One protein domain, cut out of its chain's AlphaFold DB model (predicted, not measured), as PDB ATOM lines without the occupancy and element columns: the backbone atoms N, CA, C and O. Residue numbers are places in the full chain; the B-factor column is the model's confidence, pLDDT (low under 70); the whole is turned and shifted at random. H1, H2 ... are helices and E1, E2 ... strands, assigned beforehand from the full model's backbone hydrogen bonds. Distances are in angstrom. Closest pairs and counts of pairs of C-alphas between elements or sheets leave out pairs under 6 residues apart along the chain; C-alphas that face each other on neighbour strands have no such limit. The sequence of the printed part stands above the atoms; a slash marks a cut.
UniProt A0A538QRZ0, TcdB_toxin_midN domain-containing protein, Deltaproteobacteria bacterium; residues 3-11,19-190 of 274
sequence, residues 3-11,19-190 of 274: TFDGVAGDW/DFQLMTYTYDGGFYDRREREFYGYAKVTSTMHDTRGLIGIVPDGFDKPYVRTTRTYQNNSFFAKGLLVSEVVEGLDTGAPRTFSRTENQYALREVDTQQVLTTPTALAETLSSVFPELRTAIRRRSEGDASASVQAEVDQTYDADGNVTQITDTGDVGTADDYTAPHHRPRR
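Overview. This is residues 3 to 11 and 19 to 190 of the 274 residues of the protein "TcdB_toxin_midN domain-containing protein" of Deltaproteobacteria bacterium (UniProt A0A538QRZ0). The domain is one broad, twisted wall of nine strands side by side, E1 to E9 in chain order, with no named helix over either face. One short helix, H1, sits off the sheet in the link from E5 to E6, and links and ends fringe the wall. The printed part has 181 residues, and its elements follow as E1 E2 E3 E4 E5 H1 E6 E7 E8 E9, each strand antiparallel to its neighbours. The class is mostly strand; the whole is loose, with a radius of gyration of the C-alphas of 21.3 A and spans of 61 by 51 by 33 A.

Arrangement. Inner strands E4, residues 84 to 92, and E5, residues 99 to 112, form a hairpin at 179 degrees, with N 88 and O 104 2.9 A apart. On the other side of E4 is E3, residues 66 to 75, with N 71 and O 89 2.9 A apart. Next comes E2, residues 38 to 50, with N 47 and O 70 2.9 A apart, and then the edge strand E1, residues 20 to 33, with N 26 and O 46 2.9 A apart. E1 bends by 56 degrees at residue 29, and E2 by 56 degrees at residue 43. E1 to E5 make a meander, each strand the antiparallel neighbour of the one before. E6, residues 132 to 143, is the other neighbour of E5, at 161 degrees, with N 105 and O 140 2.8 A apart. A second meander runs from E6 through E7, residues 152 to 160, and E8, residues 166 to 171, to the edge strand E9, residues 181 to 184. Its pairs within hydrogen-bond range include N 141 and O 154, 2.8 A, N 157 and O 170, 2.8 A, and N 171 and O 181, 2.8 A. H1, residues 122 to 127, is not on the sheet and is apart from E4 and E7, for instance; its O i to N i+4 pairs are all within hydrogen-bond range.

Along the chain. E1 begins at C-alpha 20, (-22.919, 27.874, -11.075), and is 38.8 A long. E5 is 39.8 A, E2 33.2 A, E6 32.3 A, E7 26.9 A, E3 26.6 A and E4 24.5 A. H1 begins at C-alpha 122, (-67.641, 22.114, -7.386). E9 ends at C-alpha 184, (-62.233, 52.941, -17.910).

Size, cuts and confidence. The C-alphas farthest apart are those of Gly 9 and Thr 115, 62.6 A. Residues 12 to 18 are cut out, and C-alphas 11 and 19 are 8.5 A apart. The link from E2 to E3, residues 51 to 65, is long. Mean pLDDT of the printed part is 92.7; residues 187 to 190 are under 70.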
ATOM      1  N   THR A   3     -26.592  24.685 -13.688       95.56
ATOM      2  CA  THR A   3     -26.053  25.319 -14.894       95.56
ATOM      3  C   THR A   3     -24.698  25.918 -14.548       95.56
ATOM      4  O   THR A   3     -24.581  26.558 -13.510       95.56
ATOM      5  N   PHE A   4     -23.688  25.707 -15.384       95.50
ATOM      6  CA  PHE A   4     -22.381  26.363 -15.290       95.50
ATOM      7  C   PHE A   4     -22.341  27.521 -16.291       95.50
ATOM      8  O   PHE A   4     -22.856  27.374 -17.401       95.50
ATOM      9  N   ASP A   5     -21.770  28.656 -15.909       91.94
ATOM     10  CA  ASP A   5     -21.719  29.864 -16.743       91.94
ATOM     11  C   ASP A   5     -20.711  29.785 -17.907       91.94
ATOM     12  O   ASP A   5     -20.802  30.555 -18.864       91.94
ATOM     13  N   GLY A   6     -19.797  28.812 -17.861       93.25
ATOM     14  CA  GLY A   6     -18.818  28.524 -18.904       93.25
ATOM     15  C   GLY A   6     -17.380  28.913 -18.560       93.25
ATOM     16  O   GLY A   6     -16.485  28.529 -19.316       93.25
ATOM     17  N   VAL A   7     -17.122  29.612 -17.447       92.06
ATOM     18  CA  VAL A   7     -15.767  30.033 -17.055       92.06
ATOM     19  C   VAL A   7     -15.576  29.896 -15.546       92.06
ATOM     20  O   VAL A   7     -16.203  30.579 -14.756       92.06
ATOM     21  N   ALA A   8     -14.653  29.028 -15.131       93.06
ATOM     22  CA  ALA A   8     -14.414  28.792 -13.712       93.06
ATOM     23  C   ALA A   8     -13.481  29.859 -13.120       93.06
ATOM     24  O   ALA A   8     -12.387  30.083 -13.646       93.06
ATOM     25  N   GLY A   9     -13.861  30.441 -11.983       89.06
ATOM     26  CA  GLY A   9     -12.979  31.258 -11.152       89.06
ATOM     27  C   GLY A   9     -12.566  32.602 -11.755       89.06
ATOM     28  O   GLY A   9     -11.496  33.107 -11.411       89.06
ATOM     29  N   ASP A  10     -13.367  33.195 -12.644       90.25
ATOM     30  CA  ASP A  10     -13.085  34.518 -13.227       90.25
ATOM     31  C   ASP A  10     -13.416  35.696 -12.282       90.25
ATOM     32  O   ASP A  10     -13.165  36.869 -12.584       90.25
ATOM     33  N   TRP A  11     -13.908  35.383 -11.084       88.56
ATOM     34  CA  TRP A  11     -14.181  36.327 -10.013       88.56
ATOM     35  C   TRP A  11     -12.933  36.719  -9.206       88.56
ATOM     36  O   TRP A  11     -11.903  36.044  -9.148       88.56
ATOM     37  N   ASP A  19     -19.997  30.699 -10.230       94.75
ATOM     38  CA  ASP A  19     -19.783  30.066 -11.541       94.75
ATOM     39  C   ASP A  19     -20.956  29.133 -11.919       94.75
ATOM     40  O   ASP A  19     -21.103  28.668 -13.050       94.75
ATOM     41  N   PHE A  20     -21.808  28.812 -10.938       96.00
ATOM     42  CA  PHE A  20     -22.919  27.874 -11.075       96.00
ATOM     43  C   PHE A  20     -24.245  28.515 -10.690       96.00
ATOM     44  O   PHE A  20     -24.322  29.276  -9.733       96.00
ATOM     45  N   GLN A  21     -25.328  28.103 -11.334       95.50
ATOM     46  CA  GLN A  21     -26.691  28.313 -10.869       95.50
ATOM     47  C   GLN A  21     -27.288  26.959 -10.485       95.50
ATOM     48  O   GLN A  21     -27.499  26.106 -11.347       95.50
ATOM     49  N   LEU A  22     -27.577  26.756  -9.197       97.38
ATOM     50  CA  LEU A  22     -28.288  25.576  -8.701       97.38
ATOM     51  C   LEU A  22     -29.719  25.960  -8.311       97.38
ATOM     52  O   LEU A  22     -29.935  26.811  -7.447       97.38
ATOM     53  N   MET A  23     -30.693  25.288  -8.925       97.25
ATOM     54  CA  MET A  23     -32.112  25.395  -8.585       97.25
ATOM     55  C   MET A  23     -32.710  24.024  -8.268       97.25
ATOM     56  O   MET A  23     -32.541  23.068  -9.036       97.25
ATOM     57  N   THR A  24     -33.457  23.935  -7.173       97.62
ATOM     58  CA  THR A  24     -34.259  22.764  -6.798       97.62
ATOM     59  C   THR A  24     -35.746  23.093  -6.863       97.62
ATOM     60  O   THR A  24     -36.147  24.250  -6.733       97.62
ATOM     61  N   TYR A  25     -36.564  22.071  -7.114       98.19
ATOM     62  CA  TYR A  25     -38.011  22.201  -7.208       98.19
ATOM     63  C   TYR A  25     -38.673  21.115  -6.375       98.19
ATOM     64  O   TYR A  25     -38.311  19.943  -6.479       98.19
ATOM     65  N   THR A  26     -39.668  21.503  -5.589       98.44
ATOM     66  CA  THR A  26     -40.576  20.576  -4.918       98.44
ATOM     67  C   THR A  26     -41.987  20.820  -5.418       98.44
ATOM     68  O   THR A  26     -42.431  21.967  -5.521       98.44
ATOM     69  N   TYR A  27     -42.684  19.730  -5.702       98.50
ATOM     70  CA  TYR A  27     -44.032  19.733  -6.243       98.50
ATOM     71  C   TYR A  27     -44.950  19.029  -5.255       98.50
ATOM     72  O   TYR A  27     -44.621  17.939  -4.790       98.50
ATOM     73  N   ASP A  28     -46.080  19.646  -4.935       98.69
ATOM     74  CA  ASP A  28     -47.019  19.123  -3.949       98.69
ATOM     75  C   ASP A  28     -48.475  19.292  -4.407       98.69
ATOM     76  O   ASP A  28     -48.802  20.169  -5.216       98.69
ATOM     77  N   GLY A  29     -49.346  18.406  -3.921       98.00
ATOM     78  CA  GLY A  29     -50.775  18.418  -4.232       98.00
ATOM     79  C   GLY A  29     -51.091  18.212  -5.716       98.00
ATOM     80  O   GLY A  29     -51.899  18.950  -6.272       98.00
ATOM     81  N   GLY A  30     -50.434  17.260  -6.386       98.12
ATOM     82  CA  GLY A  30     -50.759  16.891  -7.769       98.12
ATOM     83  C   GLY A  30     -52.177  16.324  -7.893       98.12
ATOM     84  O   GLY A  30     -52.556  15.467  -7.098       98.12
ATOM     85  N   PHE A  31     -52.943  16.761  -8.897       97.75
ATOM     86  CA  PHE A  31     -54.318  16.297  -9.113       97.75
ATOM     87  C   PHE A  31     -54.524  15.719 -10.517       97.75
ATOM     88  O   PHE A  31     -54.247  16.376 -11.518       97.75
ATOM     89  N   TYR A  32     -55.028  14.487 -10.584       97.25
ATOM     90  CA  TYR A  32     -55.409  13.810 -11.823       97.25
ATOM     91  C   TYR A  32     -56.904  13.505 -11.806       97.25
ATOM     92  O   TYR A  32     -57.370  12.749 -10.947       97.25
ATOM     93  N   ASP A  33     -57.636  14.047 -12.773       94.50
ATOM     94  CA  ASP A  33     -59.050  13.755 -12.949       94.50
ATOM     95  C   ASP A  33     -59.237  12.537 -13.859       94.50
ATOM     96  O   ASP A  33     -58.742  12.471 -14.986       94.50
ATOM     97  N   ARG A  34     -59.968  11.534 -13.366       94.75
ATOM     98  CA  ARG A  34     -60.217  10.298 -14.120       94.75
ATOM     99  C   ARG A  34     -61.304  10.439 -15.180       94.75
ATOM    100  O   ARG A  34     -61.267   9.667 -16.135       94.75
ATOM    101  N   ARG A  35     -62.266  11.348 -14.998       91.12
ATOM    102  CA  ARG A  35     -63.365  11.581 -15.945       91.12
ATOM    103  C   ARG A  35     -62.820  12.247 -17.204       91.12
ATOM    104  O   ARG A  35     -63.054  11.731 -18.290       91.12
ATOM    105  N   GLU A  36     -61.990  13.274 -17.031       92.12
ATOM    106  CA  GLU A  36     -61.312  13.968 -18.138       92.12
ATOM    107  C   GLU A  36     -60.035  13.251 -18.614       92.12
ATOM    108  O   GLU A  36     -59.503  13.539 -19.683       92.12
ATOM    109  N   ARG A  37     -59.544  12.272 -17.836       96.31
ATOM    110  CA  ARG A  37     -58.279  11.550 -18.072       96.31
ATOM    111  C   ARG A  37     -57.091  12.506 -18.218       96.31
ATOM    112  O   ARG A  37     -56.211  12.301 -19.055       96.31
ATOM    113  N   GLU A  38     -57.064  13.534 -17.380       96.38
ATOM    114  CA  GLU A  38     -56.101  14.625 -17.464       96.38
ATOM    115  C   GLU A  38     -55.489  14.951 -16.097       96.38
ATOM    116  O   GLU A  38     -56.148  14.921 -15.058       96.38
ATOM    117  N   PHE A  39     -54.195  15.283 -16.100       97.88
ATOM    118  CA  PHE A  39     -53.497  15.822 -14.937       97.88
ATOM    119  C   PHE A  39     -53.607  17.349 -14.926       97.88
ATOM    120  O   PHE A  39     -53.101  18.011 -15.827       97.88
ATOM    121  N   TYR A  40     -54.222  17.919 -13.892       97.44
ATOM    122  CA  TYR A  40     -54.429  19.368 -13.762       97.44
ATOM    123  C   TYR A  40     -53.209  20.112 -13.205       97.44
ATOM    124  O   TYR A  40     -53.241  21.333 -13.058       97.44
ATOM    125  N   GLY A  41     -52.124  19.400 -12.901       98.19
ATOM    126  CA  GLY A  41     -50.911  19.980 -12.339       98.19
ATOM    127  C   GLY A  41     -50.846  19.881 -10.817       98.19
ATOM    128  O   GLY A  41     -51.641  19.195 -10.169       98.19
ATOM    129  N   TYR A  42     -49.859  20.568 -10.250       98.56
ATOM    130  CA  TYR A  42     -49.589  20.619  -8.815       98.56
ATOM    131  C   TYR A  42     -50.222  21.855  -8.182       98.56
ATOM    132  O   TYR A  42     -50.092  22.956  -8.716       98.56
ATOM    133  N   ALA A  43     -50.848  21.681  -7.018       98.50
ATOM    134  CA  ALA A  43     -51.409  22.783  -6.243       98.50
ATOM    135  C   ALA A  43     -50.317  23.713  -5.700       98.50
ATOM    136  O   ALA A  43     -50.569  24.893  -5.472       98.50
ATOM    137  N   LYS A  44     -49.095  23.205  -5.501       98.81
ATOM    138  CA  LYS A  44     -47.969  23.993  -5.004       98.81
ATOM    139  C   LYS A  44     -46.669  23.608  -5.698       98.81
ATOM    140  O   LYS A  44     -46.313  22.434  -5.783       98.81
ATOM    141  N   VAL A  45     -45.937  24.622  -6.146       98.75
ATOM    142  CA  VAL A  45     -44.578  24.493  -6.672       98.75
ATOM    143  C   VAL A  45     -43.677  25.431  -5.891       98.75
ATOM    144  O   VAL A  45     -43.900  26.640  -5.862       98.75
ATOM    145  N   THR A  46     -42.641  24.882  -5.271       98.69
ATOM    146  CA  THR A  46     -41.607  25.672  -4.603       98.69
ATOM    147  C   THR A  46     -40.308  25.507  -5.371       98.69
ATOM    148  O   THR A  46     -39.836  24.388  -5.549       98.69
ATOM    149  N   SER A  47     -39.744  26.619  -5.835       98.50
ATOM    150  CA  SER A  47     -38.412  26.668  -6.428       98.50
ATOM    151  C   SER A  47     -37.442  27.324  -5.460       98.50
ATOM    152  O   SER A  47     -37.721  28.425  -4.979       98.50
ATOM    153  N   THR A  48     -36.298  26.696  -5.227       98.12
ATOM    154  CA  THR A  48     -35.243  27.227  -4.364       98.12
ATOM    155  C   THR A  48     -33.972  27.405  -5.178       98.12
ATOM    156  O   THR A  48     -33.475  26.458  -5.784       98.12
ATOM    157  N   MET A  49     -33.453  28.626  -5.206       97.44
ATOM    158  CA  MET A  49     -32.124  28.942  -5.716       97.44
ATOM    159  C   MET A  49     -31.127  28.837  -4.566       97.44
ATOM    160  O   MET A  49     -31.405  29.333  -3.473       97.44
ATOM    161  N   HIS A  50     -29.980  28.210  -4.809       97.00
ATOM    162  CA  HIS A  50     -28.935  28.033  -3.805       97.00
ATOM    163  C   HIS A  50     -27.766  28.998  -4.048       97.00
ATOM    164  O   HIS A  50     -27.447  29.313  -5.193       97.00
ATOM    165  N   ASP A  51     -27.123  29.452  -2.972       95.94
ATOM    166  CA  ASP A  51     -25.935  30.302  -3.017       95.94
ATOM    167  C   ASP A  51     -24.699  29.467  -3.352       95.94
ATOM    168  O   ASP A  51     -24.161  28.760  -2.504       95.94
ATOM    169  N   THR A  52     -24.257  29.558  -4.596       95.94
ATOM    170  CA  THR A  52     -23.101  28.853  -5.163       95.94
ATOM    171  C   THR A  52     -21.836  29.711  -5.185       95.94
ATOM    172  O   THR A  52     -20.831  29.296  -5.766       95.94
ATOM    173  N   ARG A  53     -21.850  30.907  -4.575       94.94
ATOM    174  CA  ARG A  53     -20.687  31.801  -4.592       94.94
ATOM    175  C   ARG A  53     -19.468  31.131  -3.969       94.94
ATOM    176  O   ARG A  53     -19.547  30.517  -2.903       94.94
ATOM    177  N   GLY A  54     -18.327  31.278  -4.632       92.69
ATOM    178  CA  GLY A  54     -17.052  30.710  -4.200       92.69
ATOM    179  C   GLY A  54     -16.876  29.221  -4.508       92.69
ATOM    180  O   GLY A  54     -15.831  28.668  -4.172       92.69
ATOM    181  N   LEU A  55     -17.856  28.565  -5.141       93.38
ATOM    182  CA  LEU A  55     -17.655  27.238  -5.722       93.38
ATOM    183  C   LEU A  55     -16.887  27.364  -7.039       93.38
ATOM    184  O   LEU A  55     -17.200  28.225  -7.852       93.38
ATOM    185  N   ILE A  56     -15.910  26.479  -7.249       90.94
ATOM    186  CA  ILE A  56     -15.096  26.423  -8.466       90.94
ATOM    187  C   ILE A  56     -15.111  24.987  -8.990       90.94
ATOM    188  O   ILE A  56     -14.885  24.037  -8.239       90.94
ATOM    189  N   GLY A  57     -15.343  24.829 -10.293       85.94
ATOM    190  CA  GLY A  57     -15.182  23.566 -11.020       85.94
ATOM    191  C   GLY A  57     -16.316  22.549 -10.849       85.94
ATOM    192  O   GLY A  57     -16.704  21.929 -11.835       85.94
ATOM    193  N   ILE A  58     -16.898  22.404  -9.654       90.94
ATOM    194  CA  ILE A  58     -18.030  21.495  -9.418       90.94
ATOM    195  C   ILE A  58     -18.933  21.970  -8.273       90.94
ATOM    196  O   ILE A  58     -18.467  22.557  -7.296       90.94
ATOM    197  N   VAL A  59     -20.231  21.664  -8.370       94.31
ATOM    198  CA  VAL A  59     -21.167  21.738  -7.237       94.31
ATOM    199  C   VAL A  59     -21.115  20.403  -6.485       94.31
ATOM    200  O   VAL A  59     -21.426  19.383  -7.099       94.31
ATOM    201  N   PRO A  60     -20.724  20.370  -5.195       94.50
ATOM    202  CA  PRO A  60     -20.656  19.126  -4.432       94.50
ATOM    203  C   PRO A  60     -22.005  18.398  -4.344       94.50
ATOM    204  O   PRO A  60     -23.060  19.032  -4.275       94.50
ATOM    205  N   ASP A  61     -21.967  17.069  -4.263       92.62
ATOM    206  CA  ASP A  61     -23.162  16.276  -3.979       92.62
ATOM    207  C   ASP A  61     -23.749  16.655  -2.612       92.62
ATOM    208  O   ASP A  61     -23.025  16.851  -1.634       92.62
ATOM    209  N   GLY A  62     -25.076  16.775  -2.540       90.25
ATOM    210  CA  GLY A  62     -25.769  17.182  -1.313       90.25
ATOM    211  C   GLY A  62     -25.569  18.651  -0.922       90.25
ATOM    212  O   GLY A  62     -25.879  19.017   0.209       90.25
ATOM    213  N   PHE A  63     -25.061  19.499  -1.823       95.25
ATOM    214  CA  PHE A  63     -24.931  20.930  -1.565       95.25
ATOM    215  C   PHE A  63     -26.289  21.579  -1.269       95.25
ATOM    216  O   PHE A  63     -27.162  21.640  -2.135       95.25
ATOM    217  N   ASP A  64     -26.436  22.112  -0.056       93.19
ATOM    218  CA  ASP A  64     -27.665  22.757   0.397       93.19
ATOM    219  C   ASP A  64     -27.369  24.083   1.106       93.19
ATOM    220  O   ASP A  64     -27.142  24.154   2.314       93.19
ATOM    221  N   LYS A  65     -27.324  25.159   0.318       95.56
ATOM    222  CA  LYS A  65     -27.263  26.540   0.812       95.56
ATOM    223  C   LYS A  65     -28.388  27.362   0.196       95.56
ATOM    224  O   LYS A  65     -28.145  28.063  -0.783       95.56
ATOM    225  N   PRO A  66     -29.633  27.230   0.670       95.88
ATOM    226  CA  PRO A  66     -30.757  27.915   0.056       95.88
ATOM    227  C   PRO A  66     -30.608  29.434   0.215       95.88
ATOM    228  O   PRO A  66     -30.243  29.927   1.279       95.88
ATOM    229  N   TYR A  67     -30.885  30.176  -0.856       96.12
ATOM    230  CA  TYR A  67     -30.680  31.623  -0.923       96.12
ATOM    231  C   TYR A  67     -31.987  32.371  -1.163       96.12
ATOM    232  O   TYR A  67     -32.366  33.229  -0.370       96.12
ATOM    233  N   VAL A  68     -32.709  32.006  -2.222       97.12
ATOM    234  CA  VAL A  68     -34.018  32.576  -2.554       97.12
ATOM    235  C   VAL A  68     -34.993  31.442  -2.787       97.12
ATOM    236  O   VAL A  68     -34.691  30.487  -3.501       97.12
ATOM    237  N   ARG A  69     -36.182  31.561  -2.206       98.00
ATOM    238  CA  ARG A  69     -37.283  30.628  -2.404       98.00
ATOM    239  C   ARG A  69     -38.472  31.353  -3.000       98.00
ATOM    240  O   ARG A  69     -38.893  32.391  -2.503       98.00
ATOM    241  N   THR A  70     -39.042  30.768  -4.044       98.62
ATOM    242  CA  THR A  70     -40.318  31.198  -4.610       98.62
ATOM    243  C   THR A  70     -41.321  30.074  -4.447       98.62
ATOM    244  O   THR A  70     -41.126  28.982  -4.977       98.62
ATOM    245  N   THR A  71     -42.394  30.337  -3.709       98.81
ATOM    246  CA  THR A  71     -43.513  29.410  -3.545       98.81
ATOM    247  C   THR A  71     -44.694  29.918  -4.351       98.81
ATOM    248  O   THR A  71     -45.155  31.033  -4.123       98.81
ATOM    249  N   ARG A  72     -45.189  29.096  -5.277       98.88
ATOM    250  CA  ARG A  72     -46.375  29.371  -6.089       98.88
ATOM    251  C   ARG A  72     -47.471  28.375  -5.762       98.88
ATOM    252  O   ARG A  72     -47.219  27.171  -5.768       98.88
ATOM    253  N   THR A  73     -48.666  28.882  -5.499       98.81
ATOM    254  CA  THR A  73     -49.867  28.078  -5.257       98.81
ATOM    255  C   THR A  73     -50.818  28.250  -6.427       98.81
ATOM    256  O   THR A  73     -51.082  29.378  -6.844       98.81
ATOM    257  N   TYR A  74     -51.349  27.149  -6.938       98.69
ATOM    258  CA  TYR A  74     -52.221  27.106  -8.102       98.69
ATOM    259  C   TYR A  74     -53.559  26.461  -7.754       98.69
ATOM    260  O   TYR A  74     -53.624  25.577  -6.899       98.69
ATOM    261  N   GLN A  75     -54.620  26.851  -8.456       97.50
ATOM    262  CA  GLN A  75     -55.824  26.031  -8.504       97.50
ATOM    263  C   GLN A  75     -55.594  24.852  -9.455       97.50
ATOM    264  O   GLN A  75     -55.023  24.990 -10.538       97.50
ATOM    265  N   ASN A  76     -56.024  23.668  -9.033       96.75
ATOM    266  CA  ASN A  76     -55.965  22.441  -9.827       96.75
ATOM    267  C   ASN A  76     -57.116  21.480  -9.491       96.75
ATOM    268  O   ASN A  76     -57.003  20.281  -9.713       96.75
ATOM    269  N   ASN A  77     -58.209  21.991  -8.921       91.62
ATOM    270  CA  ASN A  77     -59.347  21.195  -8.453       91.62
ATOM    271  C   ASN A  77     -60.484  21.075  -9.484       91.62
ATOM    272  O   ASN A  77     -61.453  20.362  -9.241       91.62
ATOM    273  N   SER A  78     -60.392  21.781 -10.613       94.38
ATOM    274  CA  SER A  78     -61.351  21.706 -11.714       94.38
ATOM    275  C   SER A  78     -60.643  21.905 -13.048       94.38
ATOM    276  O   SER A  78     -59.576  22.523 -13.112       94.38
ATOM    277  N   PHE A  79     -61.268  21.418 -14.120       94.75
ATOM    278  CA  PHE A  79     -60.761  21.578 -15.481       94.75
ATOM    279  C   PHE A  79     -60.578  23.056 -15.859       94.75
ATOM    280  O   PHE A  79     -59.597  23.416 -16.507       94.75
ATOM    281  N   PHE A  80     -61.493  23.919 -15.410       96.25
ATOM    282  CA  PHE A  80     -61.506  25.348 -15.734       96.25
ATOM    283  C   PHE A  80     -60.523  26.180 -14.906       96.25
ATOM    284  O   PHE A  80     -60.101  27.246 -15.346       96.25
ATOM    285  N   ALA A  81     -60.149  25.702 -13.717       95.62
ATOM    286  CA  ALA A  81     -59.233  26.411 -12.828       95.62
ATOM    287  C   ALA A  81     -57.783  25.917 -12.904       95.62
ATOM    288  O   ALA A  81     -56.912  26.492 -12.251       95.62
ATOM    289  N   LYS A  82     -57.510  24.844 -13.657       95.69
ATOM    290  CA  LYS A  82     -56.181  24.226 -13.702       95.69
ATOM    291  C   LYS A  82     -55.103  25.240 -14.098       95.69
ATOM    292  O   LYS A  82     -55.196  25.911 -15.123       95.69
ATOM    293  N   GLY A  83     -54.071  25.348 -13.267       96.56
ATOM    294  CA  GLY A  83     -52.920  26.216 -13.508       96.56
ATOM    295  C   GLY A  83     -53.135  27.699 -13.191       96.56
ATOM    296  O   GLY A  83     -52.204  28.481 -13.388       96.56
ATOM    297  N   LEU A  84     -54.297  28.111 -12.667       98.25
ATOM    298  CA  LEU A  84     -54.497  29.495 -12.225       98.25
ATOM    299  C   LEU A  84     -53.650  29.779 -10.980       98.25
ATOM    300  O   LEU A  84     -53.837  29.146  -9.944       98.25
ATOM    301  N   LEU A  85     -52.718  30.729 -11.075       98.69
ATOM    302  CA  LEU A  85     -51.835  31.123  -9.974       98.69
ATOM    303  C   LEU A  85     -52.621  31.910  -8.923       98.69
ATOM    304  O   LEU A  85     -52.945  33.066  -9.159       98.69
ATOM    305  N   VAL A  86     -52.866  31.323  -7.754       98.50
ATOM    306  CA  VAL A  86     -53.577  31.965  -6.633       98.50
ATOM    307  C   VAL A  86     -52.642  32.822  -5.800       98.50
ATOM    308  O   VAL A  86     -53.020  33.904  -5.362       98.50
ATOM    309  N   SER A  87     -51.421  32.348  -5.555       98.69
ATOM    310  CA  SER A  87     -50.450  33.108  -4.778       98.69
ATOM    311  C   SER A  87     -49.018  32.840  -5.202       98.69
ATOM    312  O   SER A  87     -48.663  31.730  -5.592       98.69
ATOM    313  N   GLU A  88     -48.186  33.865  -5.087       98.75
ATOM    314  CA  GLU A  88     -46.737  33.772  -5.197       98.75
ATOM    315  C   GLU A  88     -46.112  34.454  -3.982       98.75
ATOM    316  O   GLU A  88     -46.491  35.571  -3.637       98.75
ATOM    317  N   VAL A  89     -45.155  33.792  -3.336       98.38
ATOM    318  CA  VAL A  89     -44.358  34.361  -2.243       98.38
ATOM    319  C   VAL A  89     -42.886  34.206  -2.592       98.38
ATOM    320  O   VAL A  89     -42.443  33.098  -2.905       98.38
ATOM    321  N   VAL A  90     -42.136  35.305  -2.530       98.19
ATOM    322  CA  VAL A  90     -40.681  35.324  -2.706       98.19
ATOM    323  C   VAL A  90     -40.028  35.632  -1.369       98.19
ATOM    324  O   VAL A  90     -40.298  36.669  -0.761       98.19
ATOM    325  N   GLU A  91     -39.153  34.737  -0.929       97.75
ATOM    326  CA  GLU A  91     -38.463  34.804   0.353       97.75
ATOM    327  C   GLU A  91     -36.950  34.722   0.154       97.75
ATOM    328  O   GLU A  91     -36.470  33.924  -0.651       97.75
ATOM    329  N   GLY A  92     -36.194  35.503   0.922       96.88
ATOM    330  CA  GLY A  92     -34.759  35.287   1.100       96.88
ATOM    331  C   GLY A  92     -34.507  34.402   2.311       96.88
ATOM    332  O   GLY A  92     -35.228  34.475   3.310       96.88
ATOM    333  N   LEU A  93     -33.501  33.546   2.190       95.69
ATOM    334  CA  LEU A  93     -33.144  32.500   3.150       95.69
ATOM    335  C   LEU A  93     -31.702  32.641   3.670       95.69
ATOM    336  O   LEU A  93     -31.261  31.851   4.500       95.69
ATOM    337  N   ASP A  94     -30.988  33.677   3.230       89.62
ATOM    338  CA  ASP A  94     -29.592  33.980   3.560       89.62
ATOM    339  C   ASP A  94     -29.330  34.189   5.062       89.62
ATOM    340  O   ASP A  94     -28.230  33.929   5.543       89.62
ATOM    341  N   THR A  95     -30.342  34.615   5.821       86.19
ATOM    342  CA  THR A  95     -30.262  34.839   7.275       86.19
ATOM    343  C   THR A  95     -30.698  33.640   8.123       86.19
ATOM    344  O   THR A  95     -30.828  33.766   9.338       86.19
ATOM    345  N   GLY A  96     -30.986  32.484   7.516       79.62
ATOM    346  CA  GLY A  96     -31.454  31.271   8.203       79.62
ATOM    347  C   GLY A  96     -32.954  31.253   8.536       79.62
ATOM    348  O   GLY A  96     -33.576  30.194   8.478       79.62
ATOM    349  N   ALA A  97     -33.568  32.408   8.812       89.19
ATOM    350  CA  ALA A  97     -35.025  32.566   8.868       89.19
ATOM    351  C   ALA A  97     -35.568  33.135   7.540       89.19
ATOM    352  O   ALA A  97     -34.954  34.065   7.005       89.19
ATOM    353  N   PRO A  98     -36.709  32.638   7.015       94.06
ATOM    354  CA  PRO A  98     -37.313  33.193   5.809       94.06
ATOM    355  C   PRO A  98     -37.770  34.638   5.993       94.06
ATOM    356  O   PRO A  98     -38.535  34.950   6.906       94.06
ATOM    357  N   ARG A  99     -37.333  35.512   5.088       94.88
ATOM    358  CA  ARG A  99     -37.765  36.911   5.013       94.88
ATOM    359  C   ARG A  99     -38.550  37.121   3.734       94.88
ATOM    360  O   ARG A  99     -38.006  36.941   2.648       94.88
ATOM    361  N   THR A 100     -39.822  37.489   3.847       95.56
ATOM    362  CA  THR A 100     -40.652  37.760   2.667       95.56
ATOM    363  C   THR A 100     -40.210  39.073   2.024       95.56
ATOM    364  O   THR A 100     -40.197  40.116   2.673       95.56
ATOM    365  N   PHE A 101     -39.862  39.023   0.740       95.81
ATOM    366  CA  PHE A 101     -39.570  40.198  -0.084       95.81
ATOM    367  C   PHE A 101     -40.820  40.680  -0.803       95.81
ATOM    368  O   PHE A 101     -41.067  41.881  -0.915       95.81
ATOM    369  N   SER A 102     -41.608  39.731  -1.308       96.38
ATOM    370  CA  SER A 102     -42.839  40.038  -2.014       96.38
ATOM    371  C   SER A 102     -43.865  38.922  -1.904       96.38
ATOM    372  O   SER A 102     -43.519  37.745  -1.782       96.38
ATOM    373  N   ARG A 103     -45.136  39.314  -1.973       96.56
ATOM    374  CA  ARG A 103     -46.280  38.413  -2.070       96.56
ATOM    375  C   ARG A 103     -47.244  38.941  -3.121       96.56
ATOM    376  O   ARG A 103     -47.493  40.141  -3.171       96.56
ATOM    377  N   THR A 104     -47.782  38.051  -3.936       97.81
ATOM    378  CA  THR A 104     -48.870  38.341  -4.870       97.81
ATOM    379  C   THR A 104     -50.011  37.379  -4.583       97.81
ATOM    380  O   THR A 104     -49.760  36.196  -4.358       97.81
ATOM    381  N   GLU A 105     -51.244  37.869  -4.588       98.31
ATOM    382  CA  GLU A 105     -52.464  37.078  -4.429       98.31
ATOM    383  C   GLU A 105     -53.438  37.444  -5.539       98.31
ATOM    384  O   GLU A 105     -53.698  38.620  -5.764       98.31
ATOM    385  N   ASN A 106     -53.972  36.440  -6.222       98.56
ATOM    386  CA  ASN A 106     -54.906  36.617  -7.321       98.56
ATOM    387  C   ASN A 106     -56.239  35.966  -6.961       98.56
ATOM    388  O   ASN A 106     -56.288  34.802  -6.551       98.56
ATOM    389  N   GLN A 107     -57.321  36.707  -7.159       98.12
ATOM    390  CA  GLN A 107     -58.680  36.230  -6.959       98.12
ATOM    391  C   GLN A 107     -59.367  36.090  -8.309       98.12
ATOM    392  O   GLN A 107     -59.448  37.049  -9.080       98.12
ATOM    393  N   TYR A 108     -59.868  34.887  -8.579       97.88
ATOM    394  CA  TYR A 108     -60.533  34.569  -9.833       97.88
ATOM    395  C   TYR A 108     -62.022  34.312  -9.628       97.88
ATOM    396  O   TYR A 108     -62.421  33.714  -8.629       97.88
ATOM    397  N   ALA A 109     -62.827  34.689 -10.616       97.31
ATOM    398  CA  ALA A 109     -64.185  34.190 -10.783       97.31
ATOM    399  C   ALA A 109     -64.271  33.359 -12.064       97.31
ATOM    400  O   ALA A 109     -63.729  33.734 -13.097       97.31
ATOM    401  N   LEU A 110     -64.957  32.223 -12.005       97.31
ATOM    402  CA  LEU A 110     -65.121  31.336 -13.152       97.31
ATOM    403  C   LEU A 110     -66.482  31.621 -13.788       97.31
ATOM    404  O   LEU A 110     -67.499  31.150 -13.288       97.31
ATOM    405  N   ARG A 111     -66.522  32.442 -14.843       97.25
ATOM    406  CA  ARG A 111     -67.772  32.857 -15.495       97.25
ATOM    407  C   ARG A 111     -68.062  31.999 -16.721       97.25
ATOM    408  O   ARG A 111     -67.248  31.932 -17.635       97.25
ATOM    409  N   GLU A 112     -69.227  31.369 -16.771       96.19
ATOM    410  CA  GLU A 112     -69.695  30.672 -17.968       96.19
ATOM    411  C   GLU A 112     -69.963  31.677 -19.098       96.19
ATOM    412  O   GLU A 112     -70.623  32.694 -18.894       96.19
ATOM    413  N   VAL A 113     -69.450  31.401 -20.300       94.31
ATOM    414  CA  VAL A 113     -69.507  32.344 -21.430       94.31
ATOM    415  C   VAL A 113     -70.936  32.525 -21.956       94.31
ATOM    416  O   VAL A 113     -71.339  33.645 -22.259       94.31
ATOM    417  N   ASP A 114     -71.732  31.460 -22.027       91.31
ATOM    418  CA  ASP A 114     -73.056  31.529 -22.658       91.31
ATOM    419  C   ASP A 114     -74.107  32.175 -21.748       91.31
ATOM    420  O   ASP A 114     -74.933  32.975 -22.191       91.31
ATOM    421  N   THR A 115     -74.074  31.844 -20.456       94.06
ATOM    422  CA  THR A 115     -75.058  32.314 -19.467       94.06
ATOM    423  C   THR A 115     -74.591  33.549 -18.705       94.06
ATOM    424  O   THR A 115     -75.398  34.190 -18.027       94.06
ATOM    425  N   GLN A 116     -73.295  33.874 -18.790       94.56
ATOM    426  CA  GLN A 116     -72.622  34.914 -18.009       94.56
ATOM    427  C   GLN A 116     -72.716  34.691 -16.485       94.56
ATOM    428  O   GLN A 116     -72.424  35.595 -15.701       94.56
ATOM    429  N   GLN A 117     -73.099  33.486 -16.045       95.25
ATOM    430  CA  GLN A 117     -73.189  33.123 -14.633       95.25
ATOM    431  C   GLN A 117     -71.811  32.785 -14.069       95.25
ATOM    432  O   GLN A 117     -71.004  32.116 -14.710       95.25
ATOM    433  N   VAL A 118     -71.548  33.218 -12.837       96.62
ATOM    434  CA  VAL A 118     -70.338  32.820 -12.111       96.62
ATOM    435  C   VAL A 118     -70.579  31.473 -11.441       96.62
ATOM    436  O   VAL A 118     -71.474  31.330 -10.609       96.62
ATOM    437  N   LEU A 119     -69.749  30.493 -11.779       96.12
ATOM    438  CA  LEU A 119     -69.761  29.157 -11.206       96.12
ATOM    439  C   LEU A 119     -68.976  29.169  -9.891       96.12
ATOM    440  O   LEU A 119     -67.774  29.430  -9.872       96.12
ATOM    441  N   THR A 120     -69.656  28.892  -8.781       93.25
ATOM    442  CA  THR A 120     -69.071  28.981  -7.430       93.25
ATOM    443  C   THR A 120     -68.988  27.643  -6.703       93.25
ATOM    444  O   THR A 120     -68.334  27.555  -5.665       93.25
ATOM    445  N   THR A 121     -69.628  26.591  -7.224       92.81
ATOM    446  CA  THR A 121     -69.678  25.278  -6.569       92.81
ATOM    447  C   THR A 121     -68.917  24.218  -7.370       92.81
ATOM    448  O   THR A 121     -68.928  24.253  -8.603       92.81
ATOM    449  N   PRO A 122     -68.293  23.228  -6.700       90.19
ATOM    450  CA  PRO A 122     -67.641  22.114  -7.386       90.19
ATOM    451  C   PRO A 122     -68.586  21.329  -8.304       90.19
ATOM    452  O   PRO A 122     -68.173  20.914  -9.380       90.19
ATOM    453  N   THR A 123     -69.849  21.150  -7.903       90.94
ATOM    454  CA  THR A 123     -70.857  20.458  -8.721       90.94
ATOM    455  C   THR A 123     -71.145  21.221 -10.005       90.94
ATOM    456  O   THR A 123     -71.082  20.624 -11.072       90.94
ATOM    457  N   ALA A 124     -71.365  22.541  -9.924       92.62
ATOM    458  CA  ALA A 124     -71.572  23.359 -11.116       92.62
ATOM    459  C   ALA A 124     -70.366  23.258 -12.061       92.62
ATOM    460  O   ALA A 124     -70.538  22.958 -13.233       92.62
ATOM    461  N   LEU A 125     -69.141  23.383 -11.538       92.56
ATOM    462  CA  LEU A 125     -67.917  23.249 -12.336       92.56
ATOM    463  C   LEU A 125     -67.743  21.864 -12.974       92.56
ATOM    464  O   LEU A 125     -67.171  21.770 -14.052       92.56
ATOM    465  N   ALA A 126     -68.190  20.793 -12.319       89.25
ATOM    466  CA  ALA A 126     -68.078  19.434 -12.843       89.25
ATOM    467  C   ALA A 126     -69.168  19.086 -13.872       89.25
ATOM    468  O   ALA A 126     -68.981  18.165 -14.663       89.25
ATOM    469  N   GLU A 127     -70.311  19.773 -13.831       90.31
ATOM    470  CA  GLU A 127     -71.455  19.539 -14.721       90.31
ATOM    471  C   GLU A 127     -71.499  20.517 -15.904       90.31
ATOM    472  O   GLU A 127     -72.183  20.250 -16.893       90.31
ATOM    473  N   THR A 128     -70.769  21.638 -15.839       93.44
ATOM    474  CA  THR A 128     -70.679  22.596 -16.945       93.44
ATOM    475  C   THR A 128     -69.990  21.969 -18.156       93.44
ATOM    476  O   THR A 128     -68.808  21.642 -18.126       93.44
ATOM    477  N   LEU A 129     -70.739  21.879 -19.258       90.56
ATOM    478  CA  LEU A 129     -70.245  21.448 -20.573       90.56
ATOM    479  C   LEU A 129     -69.913  22.628 -21.506       90.56
ATOM    480  O   LEU A 129     -69.427  22.420 -22.619       90.56
ATOM    481  N   SER A 130     -70.198  23.855 -21.070       92.75
ATOM    482  CA  SER A 130     -69.918  25.092 -21.802       92.75
ATOM    483  C   SER A 130     -68.485  25.582 -21.587       92.75
ATOM    484  O   SER A 130     -67.733  25.083 -20.749       92.75
ATOM    485  N   SER A 131     -68.111  26.625 -22.330       94.44
ATOM    486  CA  SER A 131     -66.863  27.347 -22.080       94.44
ATOM    487  C   SER A 131     -66.972  28.217 -20.826       94.44
ATOM    488  O   SER A 131     -67.973  28.906 -20.620       94.44
ATOM    489  N   VAL A 132     -65.909  28.231 -20.020       96.94
ATOM    490  CA  VAL A 132     -65.799  29.045 -18.803       96.94
ATOM    491  C   VAL A 132     -64.576  29.945 -18.916       96.94
ATOM    492  O   VAL A 132     -63.476  29.484 -19.218       96.94
ATOM    493  N   PHE A 133     -64.779  31.234 -18.672       97.44
ATOM    494  CA  PHE A 133     -63.737  32.243 -18.631       97.44
ATOM    495  C   PHE A 133     -63.253  32.445 -17.185       97.44
ATOM    496  O   PHE A 133     -64.047  32.845 -16.328       97.44
ATOM    497  N   PRO A 134     -61.968  32.179 -16.886       97.25
ATOM    498  CA  PRO A 134     -61.381  32.525 -15.600       97.25
ATOM    499  C   PRO A 134     -61.040  34.020 -15.550       97.25
ATOM    500  O   PRO A 134     -60.010  34.466 -16.051       97.25
ATOM    501  N   GLU A 135     -61.914  34.797 -14.923       97.25
ATOM    502  CA  GLU A 135     -61.767  36.236 -14.719       97.25
ATOM    503  C   GLU A 135     -60.814  36.513 -13.560       97.25
ATOM    504  O   GLU A 135     -61.161  36.221 -12.418       97.25
ATOM    505  N   LEU A 136     -59.651  37.120 -13.807       98.06
ATOM    506  CA  LEU A 136     -58.855  37.707 -12.725       98.06
ATOM    507  C   LEU A 136     -59.556  38.978 -12.247       98.06
ATOM    508  O   LEU A 136     -59.536  39.977 -12.959       98.06
ATOM    509  N   ARG A 137     -60.188  38.941 -11.075       96.94
ATOM    510  CA  ARG A 137     -60.927  40.089 -10.536       96.94
ATOM    511  C   ARG A 137     -60.051  41.012  -9.726       96.94
ATOM    512  O   ARG A 137     -60.140  42.213  -9.921       96.94
ATOM    513  N   THR A 138     -59.199  40.442  -8.885       97.25
ATOM    514  CA  THR A 138     -58.375  41.214  -7.956       97.25
ATOM    515  C   THR A 138     -56.973  40.633  -7.920       97.25
ATOM    516  O   THR A 138     -56.802  39.414  -7.806       97.25
ATOM    517  N   ALA A 139     -55.968  41.496  -8.005       97.25
ATOM    518  CA  ALA A 139     -54.569  41.153  -7.799       97.25
ATOM    519  C   ALA A 139     -53.983  42.034  -6.693       97.25
ATOM    520  O   ALA A 139     -53.797  43.235  -6.881       97.25
ATOM    521  N   ILE A 140     -53.647  41.424  -5.559       95.50
ATOM    522  CA  ILE A 140     -53.040  42.105  -4.414       95.50
ATOM    523  C   ILE A 140     -51.542  41.836  -4.430       95.50
ATOM    524  O   ILE A 140     -51.103  40.686  -4.425       95.50
ATOM    525  N   ARG A 141     -50.734  42.892  -4.421       94.69
ATOM    526  CA  ARG A 141     -49.271  42.827  -4.405       94.69
ATOM    527  C   ARG A 141     -48.758  43.495  -3.147       94.69
ATOM    528  O   ARG A 141     -49.083  44.636  -2.871       94.69
ATOM    529  N   ARG A 142     -47.909  42.789  -2.411       93.50
ATOM    530  CA  ARG A 142     -47.190  43.312  -1.250       93.50
ATOM    531  C   ARG A 142     -45.697  43.242  -1.510       93.50
ATOM    532  O   ARG A 142     -45.205  42.269  -2.101       93.50
ATOM    533  N   ARG A 143     -44.983  44.282  -1.101       93.50
ATOM    534  CA  ARG A 143     -43.524  44.397  -1.178       93.50
ATOM    535  C   ARG A 143     -43.026  44.830   0.186       93.50
ATOM    536  O   ARG A 143     -43.497  45.830   0.695       93.50
ATOM    537  N   SER A 144     -42.117  44.062   0.765       92.44
ATOM    538  CA  SER A 144     -41.545  44.313   2.093       92.44
ATOM    539  C   SER A 144     -40.019  44.348   2.073       92.44
ATOM    540  O   SER A 144     -39.408  44.662   3.079       92.44
ATOM    541  N   GLU A 145     -39.380  43.978   0.958       88.88
ATOM    542  CA  GLU A 145     -37.910  43.960   0.815       88.88
ATOM    543  C   GLU A 145     -37.162  43.196   1.934       88.88
ATOM    544  O   GLU A 145     -35.983  43.420   2.192       88.88
ATOM    545  N   GLY A 146     -37.842  42.245   2.584       87.56
ATOM    546  CA  GLY A 146     -37.312  41.470   3.706       87.56
ATOM    547  C   GLY A 146     -37.622  42.046   5.092       87.56
ATOM    548  O   GLY A 146     -37.311  41.383   6.082       87.56
ATOM    549  N   ASP A 147     -38.272  43.208   5.173       86.88
ATOM    550  CA  ASP A 147     -38.762  43.839   6.398       86.88
ATOM    551  C   ASP A 147     -40.291  44.001   6.357       86.88
ATOM    552  O   ASP A 147     -40.849  44.874   5.695       86.88
ATOM    553  N   ALA A 148     -40.993  43.146   7.101       78.12
ATOM    554  CA  ALA A 148     -42.452  43.173   7.161       78.12
ATOM    555  C   ALA A 148     -43.021  44.479   7.750       78.12
ATOM    556  O   ALA A 148     -44.193  44.767   7.525       78.12
ATOM    557  N   SER A 149     -42.224  45.260   8.491       80.31
ATOM    558  CA  SER A 149     -42.652  46.546   9.052       80.31
ATOM    559  C   SER A 149     -42.623  47.697   8.037       80.31
ATOM    560  O   SER A 149     -43.290  48.707   8.250       80.31
ATOM    561  N   ALA A 150     -41.915  47.525   6.915       79.38
ATOM    562  CA  ALA A 150     -41.772  48.504   5.839       79.38
ATOM    563  C   ALA A 150     -42.470  48.031   4.549       79.38
ATOM    564  O   ALA A 150     -41.905  48.099   3.457       79.38
ATOM    565  N   SER A 151     -43.688  47.490   4.671       84.19
ATOM    566  CA  SER A 151     -44.407  46.942   3.522       84.19
ATOM    567  C   SER A 151     -45.271  47.974   2.800       84.19
ATOM    568  O   SER A 151     -46.041  48.674   3.451       84.19
ATOM    569  N   VAL A 152     -45.231  47.963   1.470       89.19
ATOM    570  CA  VAL A 152     -46.182  48.664   0.591       89.19
ATOM    571  C   VAL A 152     -47.139  47.645  -0.022       89.19
ATOM    572  O   VAL A 152     -46.724  46.520  -0.352       89.19
ATOM    573  N   GLN A 153     -48.404  48.025  -0.178       90.00
ATOM    574  CA  GLN A 153     -49.429  47.230  -0.839       90.00
ATOM    575  C   GLN A 153     -49.940  47.959  -2.092       90.00
ATOM    576  O   GLN A 153     -49.957  49.175  -2.169       90.00
ATOM    577  N   ALA A 154     -50.324  47.188  -3.101       91.06
ATOM    578  CA  ALA A 154     -51.145  47.663  -4.203       91.06
ATOM    579  C   ALA A 154     -52.215  46.613  -4.481       91.06
ATOM    580  O   ALA A 154     -51.914  45.413  -4.516       91.06
ATOM    581  N   GLU A 155     -53.448  47.047  -4.680       94.12
ATOM    582  CA  GLU A 155     -54.572  46.190  -5.028       94.12
ATOM    583  C   GLU A 155     -55.181  46.670  -6.341       94.12
ATOM    584  O   GLU A 155     -55.527  47.835  -6.506       94.12
ATOM    585  N   VAL A 156     -55.235  45.762  -7.316       94.94
ATOM    586  CA  VAL A 156     -55.739  46.058  -8.654       94.94
ATOM    587  C   VAL A 156     -56.986  45.235  -8.904       94.94
ATOM    588  O   VAL A 156     -56.901  44.010  -9.029       94.94
ATOM    589  N   ASP A 157     -58.110  45.922  -9.049       95.81
ATOM    590  CA  ASP A 157     -59.387  45.359  -9.452       95.81
ATOM    591  C   ASP A 157     -59.623  45.516 -10.952       95.81
ATOM    592  O   ASP A 157     -59.308  46.538 -11.569       95.81
ATOM    593  N   GLN A 158     -60.212  44.491 -11.557       96.88
ATOM    594  CA  GLN A 158     -60.509  44.435 -12.981       96.88
ATOM    595  C   GLN A 158     -61.956  44.002 -13.201       96.88
ATOM    596  O   GLN A 158     -62.437  43.030 -12.617       96.88
ATOM    597  N   THR A 159     -62.645  44.704 -14.098       95.69
ATOM    598  CA  THR A 159     -63.968  44.297 -14.586       95.69
ATOM    599  C   THR A 159     -63.921  44.007 -16.078       95.69
ATOM    600  O   THR A 159     -63.056  44.521 -16.794       95.69
ATOM    601  N   TYR A 160     -64.839  43.158 -16.536       95.88
ATOM    602  CA  TYR A 160     -64.829  42.606 -17.886       95.88
ATOM    603  C   TYR A 160     -66.203  42.722 -18.547       95.88
ATOM    604  O   TYR A 160     -67.233  42.545 -17.891       95.88
ATOM    605  N   ASP A 161     -66.223  42.952 -19.860       93.50
ATOM    606  CA  ASP A 161     -67.427  42.783 -20.679       93.50
ATOM    607  C   ASP A 161     -67.758  41.297 -20.899       93.50
ATOM    608  O   ASP A 161     -67.039  40.409 -20.437       93.50
ATOM    609  N   ALA A 162     -68.861  41.018 -21.601       91.88
ATOM    610  CA  ALA A 162     -69.328  39.655 -21.861       91.88
ATOM    611  C   ALA A 162     -68.353  38.811 -22.703       91.88
ATOM    612  O   ALA A 162     -68.351  37.586 -22.584       91.88
ATOM    613  N   ASP A 163     -67.502  39.467 -23.495       90.94
ATOM    614  CA  ASP A 163     -66.505  38.837 -24.363       90.94
ATOM    615  C   ASP A 163     -65.158  38.621 -23.642       90.94
ATOM    616  O   ASP A 163     -64.208  38.104 -24.231       90.94
ATOM    617  N   GLY A 164     -65.054  39.025 -22.370       92.75
ATOM    618  CA  GLY A 164     -63.842  38.895 -21.562       92.75
ATOM    619  C   GLY A 164     -62.812  40.003 -21.798       92.75
ATOM    620  O   GLY A 164     -61.659  39.863 -21.390       92.75
ATOM    621  N   ASN A 165     -63.185  41.119 -22.433       93.88
ATOM    622  CA  ASN A 165     -62.310  42.288 -22.497       93.88
ATOM    623  C   ASN A 165     -62.403  43.081 -21.198       93.88
ATOM    624  O   ASN A 165     -63.497  43.324 -20.697       93.88
ATOM    625  N   VAL A 166     -61.263  43.560 -20.706       95.31
ATOM    626  CA  VAL A 166     -61.223  44.475 -19.562       95.31
ATOM    627  C   VAL A 166     -61.936  45.780 -19.923       95.31
ATOM    628  O   VAL A 166     -61.583  46.422 -20.914       95.31
ATOM    629  N   THR A 167     -62.917  46.175 -19.117       95.12
ATOM    630  CA  THR A 167     -63.691  47.420 -19.260       95.12
ATOM    631  C   THR A 167     -63.311  48.471 -18.230       95.12
ATOM    632  O   THR A 167     -63.506  49.659 -18.479       95.12
ATOM    633  N   GLN A 168     -62.739  48.068 -17.098       95.19
ATOM    634  CA  GLN A 168     -62.214  48.977 -16.086       95.19
ATOM    635  C   GLN A 168     -61.067  48.313 -15.335       95.19
ATOM    636  O   GLN A 168     -61.136  47.121 -15.030       95.19
ATOM    637  N   ILE A 169     -60.049  49.109 -15.020       95.06
ATOM    638  CA  ILE A 169     -59.025  48.777 -14.034       95.06
ATOM    639  C   ILE A 169     -59.095  49.840 -12.943       95.06
ATOM    640  O   ILE A 169     -59.083  51.033 -13.258       95.06
ATOM    641  N   THR A 170     -59.170  49.408 -11.693       94.81
ATOM    642  CA  THR A 170     -59.045  50.267 -10.517       94.81
ATOM    643  C   THR A 170     -57.815  49.813  -9.740       94.81
ATOM    644  O   THR A 170     -57.719  48.646  -9.390       94.81
ATOM    645  N   ASP A 171     -56.861  50.709  -9.529       93.44
ATOM    646  CA  ASP A 171     -55.719  50.521  -8.634       93.44
ATOM    647  C   ASP A 171     -56.020  51.310  -7.361       93.44
ATOM    648  O   ASP A 171     -56.125  52.534  -7.424       93.44
ATOM    649  N   THR A 172     -56.253  50.619  -6.249       86.81
ATOM    650  CA  THR A 172     -56.570  51.243  -4.954       86.81
ATOM    651  C   THR A 172     -55.328  51.515  -4.110       86.81
ATOM    652  O   THR A 172     -55.454  51.986  -2.990       86.81
ATOM    653  N   GLY A 173     -54.124  51.231  -4.630       81.50
ATOM    654  CA  GLY A 173     -52.877  51.571  -3.949       81.50
ATOM    655  C   GLY A 173     -52.784  51.031  -2.515       81.50
ATOM    656  O   GLY A 173     -53.012  49.838  -2.269       81.50
ATOM    657  N   ASP A 174     -52.389  51.912  -1.592       74.06
ATOM    658  CA  ASP A 174     -52.235  51.629  -0.161       74.06
ATOM    659  C   ASP A 174     -53.555  51.831   0.626       74.06
ATOM    660  O   ASP A 174     -54.646  51.991   0.088       74.06
ATOM    661  N   VAL A 175     -53.498  51.778   1.963       70.44
ATOM    662  CA  VAL A 175     -54.683  51.998   2.807       70.44
ATOM    663  C   VAL A 175     -55.188  53.439   2.666       70.44
ATOM    664  O   VAL A 175     -54.577  54.376   3.180       70.44
ATOM    665  N   GLY A 176     -56.365  53.605   2.069       75.81
ATOM    666  CA  GLY A 176     -57.021  54.896   1.890       75.81
ATOM    667  C   GLY A 176     -57.769  54.932   0.564       75.81
ATOM    668  O   GLY A 176     -58.019  53.888  -0.016       75.81
ATOM    669  N   THR A 177     -58.165  56.126   0.122       81.31
ATOM    670  CA  THR A 177     -58.672  56.345  -1.249       81.31
ATOM    671  C   THR A 177     -57.990  57.539  -1.921       81.31
ATOM    672  O   THR A 177     -58.521  58.136  -2.856       81.31
ATOM    673  N   ALA A 178     -56.886  58.022  -1.343       81.44
ATOM    674  CA  ALA A 178     -56.247  59.272  -1.762       81.44
ATOM    675  C   ALA A 178     -55.403  59.091  -3.032       81.44
ATOM    676  O   ALA A 178     -55.194  60.049  -3.777       81.44
ATOM    677  N   ASP A 179     -54.929  57.872  -3.253       79.94
ATOM    678  CA  ASP A 179     -54.096  57.406  -4.353       79.94
ATOM    679  C   ASP A 179     -54.846  56.485  -5.329       79.94
ATOM    680  O   ASP A 179     -54.258  56.050  -6.320       79.94
ATOM    681  N   ASP A 180     -56.150  56.268  -5.114       88.81
ATOM    682  CA  ASP A 180     -56.997  55.459  -5.991       88.81
ATOM    683  C   ASP A 180     -56.994  55.996  -7.426       88.81
ATOM    684  O   ASP A 180     -57.364  57.143  -7.711       88.81
ATOM    685  N   TYR A 181     -56.658  55.123  -8.368       89.75
ATOM    686  CA  TYR A 181     -56.679  55.411  -9.791       89.75
ATOM    687  C   TYR A 181     -57.654  54.487 -10.514       89.75
ATOM    688  O   TYR A 181     -57.557  53.267 -10.447       89.75
ATOM    689  N   THR A 182     -58.592  55.063 -11.269       92.56
ATOM    690  CA  THR A 182     -59.532  54.295 -12.098       92.56
ATOM    691  C   THR A 182     -59.380  54.661 -13.568       92.56
ATOM    692  O   THR A 182     -59.516  55.823 -13.952       92.56
ATOM    693  N   ALA A 183     -59.167  53.647 -14.404       90.25
ATOM    694  CA  ALA A 183     -59.088  53.770 -15.852       90.25
ATOM    695  C   ALA A 183     -60.211  52.959 -16.525       90.25
ATOM    696  O   ALA A 183     -60.122  51.727 -16.595       90.25
ATOM    697  N   PRO A 184     -61.261  53.613 -17.060       88.06
ATOM    698  CA  PRO A 184     -62.233  52.941 -17.910       88.06
ATOM    699  C   PRO A 184     -61.607  52.644 -19.276       88.06
ATOM    700  O   PRO A 184     -61.030  53.517 -19.929       88.06
ATOM    701  N   HIS A 185     -61.755  51.410 -19.745       79.31
ATOM    702  CA  HIS A 185     -61.355  51.013 -21.083       79.31
ATOM    703  C   HIS A 185     -62.591  50.872 -21.972       79.31
ATOM    704  O   HIS A 185     -63.277  49.853 -21.996       79.31
ATOM    705  N   HIS A 186     -62.881  51.924 -22.740       70.75
ATOM    706  CA  HIS A 186     -63.905  51.866 -23.773       70.75
ATOM    707  C   HIS A 186     -63.302  51.366 -25.078       70.75
ATOM    708  O   HIS A 186     -62.544  52.073 -25.744       70.75
ATOM    709  N   ARG A 187     -63.695  50.162 -25.494       62.66
ATOM    710  CA  ARG A 187     -63.562  49.786 -26.899       62.66
ATOM    711  C   ARG A 187     -64.754  50.343 -27.672       62.66
ATOM    712  O   ARG A 187     -65.895  50.069 -27.290       62.66
ATOM    713  N   PRO A 188     -64.539  51.091 -28.769       56.94
ATOM    714  CA  PRO A 188     -65.627  51.353 -29.691       56.94
ATOM    715  C   PRO A 188     -66.101  49.994 -30.202       56.94
ATOM    716  O   PRO A 188     -65.296  49.207 -30.716       56.94
ATOM    717  N   ARG A 189     -67.391  49.687 -30.021       55.72
ATOM    718  CA  ARG A 189     -67.999  48.509 -30.646       55.72
ATOM    719  C   ARG A 189     -67.605  48.552 -32.118       55.72
ATOM    720  O   ARG A 189     -67.838  49.567 -32.776       55.72
ATOM    721  N   ARG A 190     -66.983  47.487 -32.637       52.25
ATOM    722  CA  ARG A 190     -66.872  47.334 -34.090       52.25
ATOM    723  C   ARG A 190     -68.289  47.499 -34.622       52.25
ATOM    724  O   ARG A 190     -69.183  46.784 -34.176       52.25
TER     725      ARG A 190